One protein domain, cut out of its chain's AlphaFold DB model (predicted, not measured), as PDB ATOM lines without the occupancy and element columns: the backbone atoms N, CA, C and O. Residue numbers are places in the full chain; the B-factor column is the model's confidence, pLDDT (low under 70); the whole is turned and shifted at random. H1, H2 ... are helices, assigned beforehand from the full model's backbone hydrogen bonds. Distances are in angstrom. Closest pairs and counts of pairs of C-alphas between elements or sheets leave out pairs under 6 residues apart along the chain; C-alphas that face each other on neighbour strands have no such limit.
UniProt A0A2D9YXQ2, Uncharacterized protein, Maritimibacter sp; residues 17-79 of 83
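AT A GLANCE: This is residues 17 to 79 of the 83 residues of an uncharacterized protein of Maritimibacter sp (UniProt A0A2D9YXQ2). Two helices side by side, H1 and the longer H2, make a small body, from which an arm with the end of H3 and H4 sticks out at residues 65 to 79. The 63 printed residues have four named helices, H1 to H4 in chain order, no named strand, and are all helix in class. The whole is loose, with a radius of gyration of the C-alphas of 14.6 A and spans of 47 by 24 by 17 A.

IN THESE COORDINATES: H1, residues 17 to 26, begins at C-alpha 17 (107.084, 276.957, 176.048) and is 14.2 A long. H2, residues 36 to 49, measures 20.0 A. H3 is residues 60 to 67, and H4, residues 70 to 77, ends at C-alpha 77 (83.788, 274.203, 171.088).

HOW THE PARTS SIT: H1 and H2 touch at a shallow tilt of 25 degrees, the same way; their closest C-alphas, Asn 20 and Leu 36, are 5.8 A apart. H2, with residues 37 to 38 alone, only just touches H3, with 3 pairs of C-alphas within 8 A, the closest Glu 38 and Leu 60 at 7.1 A. They form a helical hairpin, opposite ways at a steep tilt of 40 degrees. H4 is apart from H1, H2 and H3. Every O i to N i+4 pair is within hydrogen-bond range in H1 and H2, but 2 of 4 in H3 and 3 of 4 in H4.

THE WHOLE: The C-alphas of Glu 52 and Ala 79, the two farthest apart, are 48.0 A apart. The printed part has no cut, and the link from H3 to H4 is tight. Confidence is under 70 at residues 17 to 18, 49 to 55 and 59 to 79.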
ATOM      1  N   VAL A  17     106.050 275.917 176.189       64.38
ATOM      2  CA  VAL A  17     107.084 276.957 176.048       64.38
ATOM      3  C   VAL A  17     108.397 276.593 176.756       64.38
ATOM      4  O   VAL A  17     109.456 276.716 176.154       64.38
ATOM      5  N   LEU A  18     108.363 276.064 177.985       66.44
ATOM      6  CA  LEU A  18     109.597 275.675 178.688       66.44
ATOM      7  C   LEU A  18     110.273 274.467 178.030       66.44
ATOM      8  O   LEU A  18     111.500 274.389 177.995       66.44
ATOM      9  N   ALA A  19     109.483 273.520 177.516       70.19
ATOM     10  CA  ALA A  19     110.010 272.378 176.770       70.19
ATOM     11  C   ALA A  19     110.667 272.827 175.451       70.19
ATOM     12  O   ALA A  19     111.721 272.309 175.082       70.19
ATOM     13  N   ASN A  20     110.088 273.836 174.793       75.94
ATOM     14  CA  ASN A  20     110.648 274.487 173.611       75.94
ATOM     15  C   ASN A  20     111.998 275.160 173.911       75.94
ATOM     16  O   ASN A  20     112.979 274.926 173.210       75.94
ATOM     17  N   ASP A  21     112.076 275.928 175.001       79.62
ATOM     18  CA  ASP A  21     113.302 276.626 175.405       79.62
ATOM     19  C   ASP A  21     114.434 275.659 175.761       79.62
ATOM     20  O   ASP A  21     115.598 275.893 175.431       79.62
ATOM     21  N   GLN A  22     114.114 274.557 176.443       79.38
ATOM     22  CA  GLN A  22     115.097 273.517 176.752       79.38
ATOM     23  C   GLN A  22     115.619 272.841 175.486       79.38
ATOM     24  O   GLN A  22     116.814 272.549 175.395       79.38
ATOM     25  N   LEU A  23     114.746 272.630 174.501       81.50
ATOM     26  CA  LEU A  23     115.122 272.055 173.222       81.50
ATOM     27  C   LEU A  23     116.030 273.000 172.423       81.50
ATOM     28  O   LEU A  23     117.107 272.578 172.009       81.50
ATOM     29  N   ALA A  24     115.662 274.277 172.292       82.19
ATOM     30  CA  ALA A  24     116.481 275.300 171.636       82.19
ATOM     31  C   ALA A  24     117.890 275.384 172.245       82.19
ATOM     32  O   ALA A  24     118.899 275.268 171.548       82.19
ATOM     33  N   ARG A  25     117.965 275.448 173.580       83.00
ATOM     34  CA  ARG A  25     119.235 275.489 174.318       83.00
ATOM     35  C   ARG A  25     120.075 274.232 174.126       83.00
ATOM     36  O   ARG A  25     121.295 274.332 174.080       83.00
ATOM     37  N   SER A  26     119.445 273.062 174.001       80.00
ATOM     38  CA  SER A  26     120.161 271.805 173.734       80.00
ATOM     39  C   SER A  26     120.799 271.758 172.344       80.00
ATOM     40  O   SER A  26     121.774 271.039 172.144       80.00
ATOM     41  N   LEU A  27     120.268 272.544 171.407       79.69
ATOM     42  CA  LEU A  27     120.751 272.666 170.033       79.69
ATOM     43  C   LEU A  27     121.682 273.876 169.847       79.69
ATOM     44  O   LEU A  27     122.217 274.070 168.762       79.69
ATOM     45  N   GLY A  28     121.888 274.681 170.896       80.38
ATOM     46  CA  GLY A  28     122.725 275.882 170.850       80.38
ATOM     47  C   GLY A  28     122.099 277.062 170.104       80.38
ATOM     48  O   GLY A  28     122.824 277.986 169.747       80.38
ATOM     49  N   VAL A  29     120.782 277.039 169.876       82.88
ATOM     50  CA  VAL A  29     120.039 278.113 169.198       82.88
ATOM     51  C   VAL A  29     119.256 278.964 170.197       82.88
ATOM     52  O   VAL A  29     118.938 278.507 171.302       82.88
ATOM     53  N   GLU A  30     118.962 280.214 169.832       80.31
ATOM     54  CA  GLU A  30     118.294 281.146 170.734       80.31
ATOM     55  C   GLU A  30     116.812 280.754 170.922       80.31
ATOM     56  O   GLU A  30     116.090 280.506 169.948       80.31
ATOM     57  N   PRO A  31     116.329 280.627 172.172       76.06
ATOM     58  CA  PRO A  31     114.927 280.324 172.431       76.06
ATOM     59  C   PRO A  31     114.010 281.422 171.884       76.06
ATOM     60  O   PRO A  31     114.215 282.604 172.146       76.06
ATOM     61  N   GLY A  32     112.973 281.018 171.149       76.81
ATOM     62  CA  GLY A  32     112.014 281.933 170.524       76.81
ATOM     63  C   GLY A  32     112.401 282.410 169.122       76.81
ATOM     64  O   GLY A  32     111.560 282.999 168.452       76.81
ATOM     65  N   GLU A  33     113.619 282.116 168.657       78.62
ATOM     66  CA  GLU A  33     114.031 282.360 167.267       78.62
ATOM     67  C   GLU A  33     113.470 281.299 166.308       78.62
ATOM     68  O   GLU A  33     113.176 281.593 165.154       78.62
ATOM     69  N   TYR A  34     113.246 280.087 166.823       79.31
ATOM     70  CA  TYR A  34     112.650 278.964 166.105       79.31
ATOM     71  C   TYR A  34     111.394 278.461 166.824       79.31
ATOM     72  O   TYR A  34     111.338 278.382 168.059       79.31
ATOM     73  N   THR A  35     110.383 278.088 166.046       80.69
ATOM     74  CA  THR A  35     109.165 277.435 166.537       80.69
ATOM     75  C   THR A  35     109.436 275.986 166.962       80.69
ATOM     76  O   THR A  35     110.459 275.390 166.622       80.69
ATOM     77  N   LEU A  36     108.505 275.382 167.710       80.56
ATOM     78  CA  LEU A  36     108.627 273.995 168.181       80.56
ATOM     79  C   LEU A  36     108.860 273.009 167.033       80.56
ATOM     80  O   LEU A  36     109.704 272.120 167.138       80.56
ATOM     81  N   GLU A  37     108.118 273.170 165.943       77.50
ATOM     82  CA  GLU A  37     108.211 272.299 164.773       77.50
ATOM     83  C   GLU A  37     109.609 272.394 164.151       77.50
ATOM     84  O   GLU A  37     110.237 271.375 163.860       77.50
ATOM     85  N   GLU A  38     110.146 273.610 164.050       81.25
ATOM     86  CA  GLU A  38     111.478 273.879 163.507       81.25
ATOM     87  C   GLU A  38     112.575 273.288 164.393       81.25
ATOM     88  O   GLU A  38     113.491 272.632 163.897       81.25
ATOM     89  N   LEU A  39     112.452 273.437 165.715       85.38
ATOM     90  CA  LEU A  39     113.389 272.856 166.674       85.38
ATOM     91  C   LEU A  39     113.367 271.323 166.660       85.38
ATOM     92  O   LEU A  39     114.414 270.700 166.834       85.38
ATOM     93  N   VAL A  40     112.208 270.693 166.445       83.31
ATOM     94  CA  VAL A  40     112.107 269.229 166.316       83.31
ATOM     95  C   VAL A  40     112.814 268.746 165.051       83.31
ATOM     96  O   VAL A  40     113.564 267.770 165.113       83.31
ATOM     97  N   VAL A  41     112.638 269.446 163.927       82.50
ATOM     98  CA  VAL A  41     113.355 269.135 162.681       82.50
ATOM     99  C   VAL A  41     114.863 269.325 162.870       82.50
ATOM    100  O   VAL A  41     115.647 268.450 162.500       82.50
ATOM    101  N   LEU A  42     115.276 270.417 163.519       81.94
ATOM    102  CA  LEU A  42     116.680 270.712 163.801       81.94
ATOM    103  C   LEU A  42     117.311 269.657 164.723       81.94
ATOM    104  O   LEU A  42     118.416 269.187 164.461       81.94
ATOM    105  N   LYS A  43     116.580 269.207 165.750       82.69
ATOM    106  CA  LYS A  43     116.982 268.110 166.645       82.69
ATOM    107  C   LYS A  43     117.173 266.793 165.903       82.69
ATOM    108  O   LYS A  43     118.144 266.081 166.171       82.69
ATOM    109  N   GLY A  44     116.237 266.455 165.018       82.00
ATOM    110  CA  GLY A  44     116.311 265.249 164.196       82.00
ATOM    111  C   GLY A  44     117.562 265.268 163.328       82.00
ATOM    112  O   GLY A  44     118.376 264.351 163.394       82.00
ATOM    113  N   ALA A  45     117.777 266.373 162.617       79.38
ATOM    114  CA  ALA A  45     118.928 266.530 161.744       79.38
ATOM    115  C   ALA A  45     120.259 266.519 162.526       79.38
ATOM    116  O   ALA A  45     121.182 265.798 162.156       79.38
ATOM    117  N   ALA A  46     120.346 267.228 163.660       76.69
ATOM    118  CA  ALA A  46     121.541 267.244 164.512       76.69
ATOM    119  C   ALA A  46     121.889 265.861 165.092       76.69
ATOM    120  O   ALA A  46     123.063 265.556 165.308       76.69
ATOM    121  N   SER A  47     120.882 265.016 165.333       77.75
ATOM    122  CA  SER A  47     121.082 263.641 165.811       77.75
ATOM    123  C   SER A  47     121.607 262.708 164.715       77.75
ATOM    124  O   SER A  47     122.295 261.740 165.026       77.75
ATOM    125  N   GLU A  48     121.290 262.986 163.449       74.94
ATOM    126  CA  GLU A  48     121.610 262.119 162.310       74.94
ATOM    127  C   GLU A  48     122.963 262.463 161.671       74.94
ATOM    128  O   GLU A  48     123.717 261.568 161.295       74.94
ATOM    129  N   THR A  49     123.310 263.752 161.597       67.62
ATOM    130  CA  THR A  49     124.544 264.222 160.940       67.62
ATOM    131  C   THR A  49     125.616 264.716 161.911       67.62
ATOM    132  O   THR A  49     126.695 265.113 161.481       67.62
ATOM    133  N   GLY A  50     125.331 264.755 163.217       64.06
ATOM    134  CA  GLY A  50     126.081 265.609 164.142       64.06
ATOM    135  C   GLY A  50     125.793 267.089 163.862       64.06
ATOM    136  O   GLY A  50     124.980 267.407 162.995       64.06
ATOM    137  N   ASN A  51     126.453 268.003 164.582       65.50
ATOM    138  CA  ASN A  51     126.215 269.463 164.587       65.50
ATOM    139  C   ASN A  51     126.408 270.192 163.227       65.50
ATOM    140  O   ASN A  51     126.563 271.407 163.174       65.50
ATOM    141  N   GLU A  52     126.442 269.449 162.124       65.50
ATOM    142  CA  GLU A  52     126.647 269.891 160.744       65.50
ATOM    143  C   GLU A  52     125.338 269.867 159.926       65.50
ATOM    144  O   GLU A  52     125.338 270.074 158.710       65.50
ATOM    145  N   ALA A  53     124.211 269.625 160.598       64.69
ATOM    146  CA  ALA A  53     122.883 269.550 160.011       64.69
ATOM    147  C   ALA A  53     122.467 270.865 159.335       64.69
ATOM    148  O   ALA A  53     122.194 271.867 159.995       64.69
ATOM    149  N   ARG A  54     122.349 270.854 158.003       65.25
ATOM    150  CA  ARG A  54     121.725 271.947 157.244       65.25
ATOM    151  C   ARG A  54     120.234 271.668 157.084       65.25
ATOM    152  O   ARG A  54     119.859 270.774 156.331       65.25
ATOM    153  N   VAL A  55     119.397 272.447 157.764       69.56
ATOM    154  CA  VAL A  55     117.931 272.338 157.696       69.56
ATOM    155  C   VAL A  55     117.354 273.517 156.914       69.56
ATOM    156  O   VAL A  55     117.686 274.668 157.184       69.56
ATOM    157  N   TYR A  56     116.498 273.232 155.929       73.75
ATOM    158  CA  TYR A  56     115.783 274.245 155.149       73.75
ATOM    159  C   TYR A  56     114.369 274.426 155.719       73.75
ATOM    160  O   TYR A  56     113.547 273.517 155.615       73.75
ATOM    161  N   LEU A  57     114.099 275.579 156.338       75.50
ATOM    162  CA  LEU A  57     112.905 275.816 157.171       75.50
ATOM    163  C   LEU A  57     111.731 276.486 156.436       75.50
ATOM    164  O   LEU A  57     110.614 276.478 156.938       75.50
ATOM    165  N   GLY A  58     111.939 276.996 155.218       72.25
ATOM    166  CA  GLY A  58     111.020 277.942 154.559       72.25
ATOM    167  C   GLY A  58     109.635 277.438 154.115       72.25
ATOM    168  O   GLY A  58     109.019 278.099 153.293       72.25
ATOM    169  N   ASN A  59     109.156 276.282 154.583       65.69
ATOM    170  CA  ASN A  59     107.769 275.823 154.379       65.69
ATOM    171  C   ASN A  59     107.033 275.516 155.700       65.69
ATOM    172  O   ASN A  59     105.870 275.116 155.666       65.69
ATOM    173  N   LEU A  60     107.688 275.641 156.861       66.06
ATOM    174  CA  LEU A  60     107.098 275.232 158.141       66.06
ATOM    175  C   LEU A  60     106.224 276.333 158.767       66.06
ATOM    176  O   LEU A  60     105.244 276.042 159.451       66.06
ATOM    177  N   GLU A  61     106.501 277.597 158.448       61.94
ATOM    178  CA  GLU A  61     105.733 278.758 158.921       61.94
ATOM    179  C   GLU A  61     104.261 278.744 158.473       61.94
ATOM    180  O   GLU A  61     103.384 279.206 159.210       61.94
ATOM    181  N   ASP A  62     103.961 278.174 157.302       59.22
ATOM    182  CA  ASP A  62     102.585 277.999 156.821       59.22
ATOM    183  C   ASP A  62     101.823 276.916 157.609       59.22
ATOM    184  O   ASP A  62     100.618 277.048 157.842       59.22
ATOM    185  N   ALA A  63     102.517 275.874 158.081       61.47
ATOM    186  CA  ALA A  63     101.921 274.793 158.867       61.47
ATOM    187  C   ALA A  63     101.599 275.249 160.301       61.47
ATOM    188  O   ALA A  63     100.475 275.065 160.779       61.47
ATOM    189  N   SER A  64     102.535 275.948 160.947       57.72
ATOM    190  CA  SER A  64     102.369 276.497 162.298       57.72
ATOM    191  C   SER A  64     101.239 277.537 162.401       57.72
ATOM    192  O   SER A  64     100.505 277.571 163.394       57.72
ATOM    193  N   ARG A  65     101.028 278.362 161.363       59.31
ATOM    194  CA  ARG A  65      99.919 279.339 161.324       59.31
ATOM    195  C   ARG A  65      98.539 278.693 161.196       59.31
ATOM    196  O   ARG A  65      97.560 279.277 161.658       59.31
ATOM    197  N   SER A  66      98.456 277.497 160.617       56.09
ATOM    198  CA  SER A  66      97.196 276.761 160.456       56.09
ATOM    199  C   SER A  66      96.609 276.326 161.807       56.09
ATOM    200  O   SER A  66      95.410 276.459 162.044       56.09
ATOM    201  N   THR A  67      97.464 275.911 162.746       58.97
ATOM    202  CA  THR A  67      97.055 275.483 164.097       58.97
ATOM    203  C   THR A  67      96.698 276.664 165.010       58.97
ATOM    204  O   THR A  67      95.930 276.513 165.958       58.97
ATOM    205  N   GLN A  68      97.222 277.861 164.726       58.03
ATOM    206  CA  GLN A  68      97.017 279.061 165.543       58.03
ATOM    207  C   GLN A  68      95.792 279.896 165.163       58.03
ATOM    208  O   GLN A  68      95.576 280.918 165.805       58.03
ATOM    209  N   ASN A  69      94.982 279.515 164.167       52.59
ATOM    210  CA  ASN A  69      93.765 280.263 163.849       52.59
ATOM    211  C   ASN A  69      92.672 279.990 164.910       52.59
ATOM    212  O   ASN A  69      91.999 278.956 164.841       52.59
ATOM    213  N   PRO A  70      92.428 280.904 165.873       54.66
ATOM    214  CA  PRO A  70      91.469 280.663 166.951       54.66
ATOM    215  C   PRO A  70      90.024 280.597 166.435       54.66
ATOM    216  O   PRO A  70      89.148 280.088 167.127       54.66
ATOM    217  N   VAL A  71      89.765 281.068 165.207       60.22
ATOM    218  CA  VAL A  71      88.450 280.963 164.559       60.22
ATOM    219  C   VAL A  71      88.081 279.497 164.306       60.22
ATOM    220  O   VAL A  71      86.917 279.134 164.448       60.22
ATOM    221  N   ALA A  72      89.061 278.636 164.003       59.62
ATOM    222  CA  ALA A  72      88.834 277.203 163.806       59.62
ATOM    223  C   ALA A  72      88.643 276.452 165.136       59.62
ATOM    224  O   ALA A  72      87.802 275.559 165.217       59.62
ATOM    225  N   LEU A  73      89.365 276.844 166.195       55.56
ATOM    226  CA  LEU A  73      89.202 276.254 167.532       55.56
ATOM    227  C   LEU A  73      87.861 276.641 168.182       55.56
ATOM    228  O   LEU A  73      87.211 275.789 168.786       55.56
ATOM    229  N   ASN A  74      87.408 277.889 168.022       57.78
ATOM    230  CA  ASN A  74      86.124 278.332 168.579       57.78
ATOM    231  C   ASN A  74      84.918 277.648 167.918       57.78
ATOM    232  O   ASN A  74      83.907 277.435 168.580       57.78
ATOM    233  N   ALA A  75      85.017 277.278 166.637       60.25
ATOM    234  CA  ALA A  75      83.951 276.562 165.939       60.25
ATOM    235  C   ALA A  75      83.767 275.117 166.444       60.25
ATOM    236  O   ALA A  75      82.654 274.603 166.405       60.25
ATOM    237  N   PHE A  76      84.831 274.476 166.943       54.41
ATOM    238  CA  PHE A  76      84.764 273.123 167.506       54.41
ATOM    239  C   PHE A  76      84.108 273.101 168.896       54.41
ATOM    240  O   PHE A  76      83.317 272.212 169.178       54.41
ATOM    241  N   ILE A  77      84.379 274.105 169.740       59.12
ATOM    242  CA  ILE A  77      83.788 274.203 171.088       59.12
ATOM    243  C   ILE A  77      82.322 274.662 171.023       59.12
ATOM    244  O   ILE A  77      81.484 274.149 171.753       59.12
ATOM    245  N   ALA A  78      81.981 275.579 170.112       59.44
ATOM    246  CA  ALA A  78      80.608 276.074 169.974       59.44
ATOM    247  C   ALA A  78      79.622 275.046 169.376       59.44
ATOM    248  O   ALA A  78      78.416 275.267 169.434       59.44
ATOM    249  N   ALA A  79      80.115 273.951 168.789       58.62
ATOM    250  CA  ALA A  79      79.279 272.902 168.202       58.62
ATOM    251  C   ALA A  79      78.872 271.799 169.201       58.62
ATOM    252  O   ALA A  79      77.982 271.019 168.877       58.62
TER     253      ALA A  79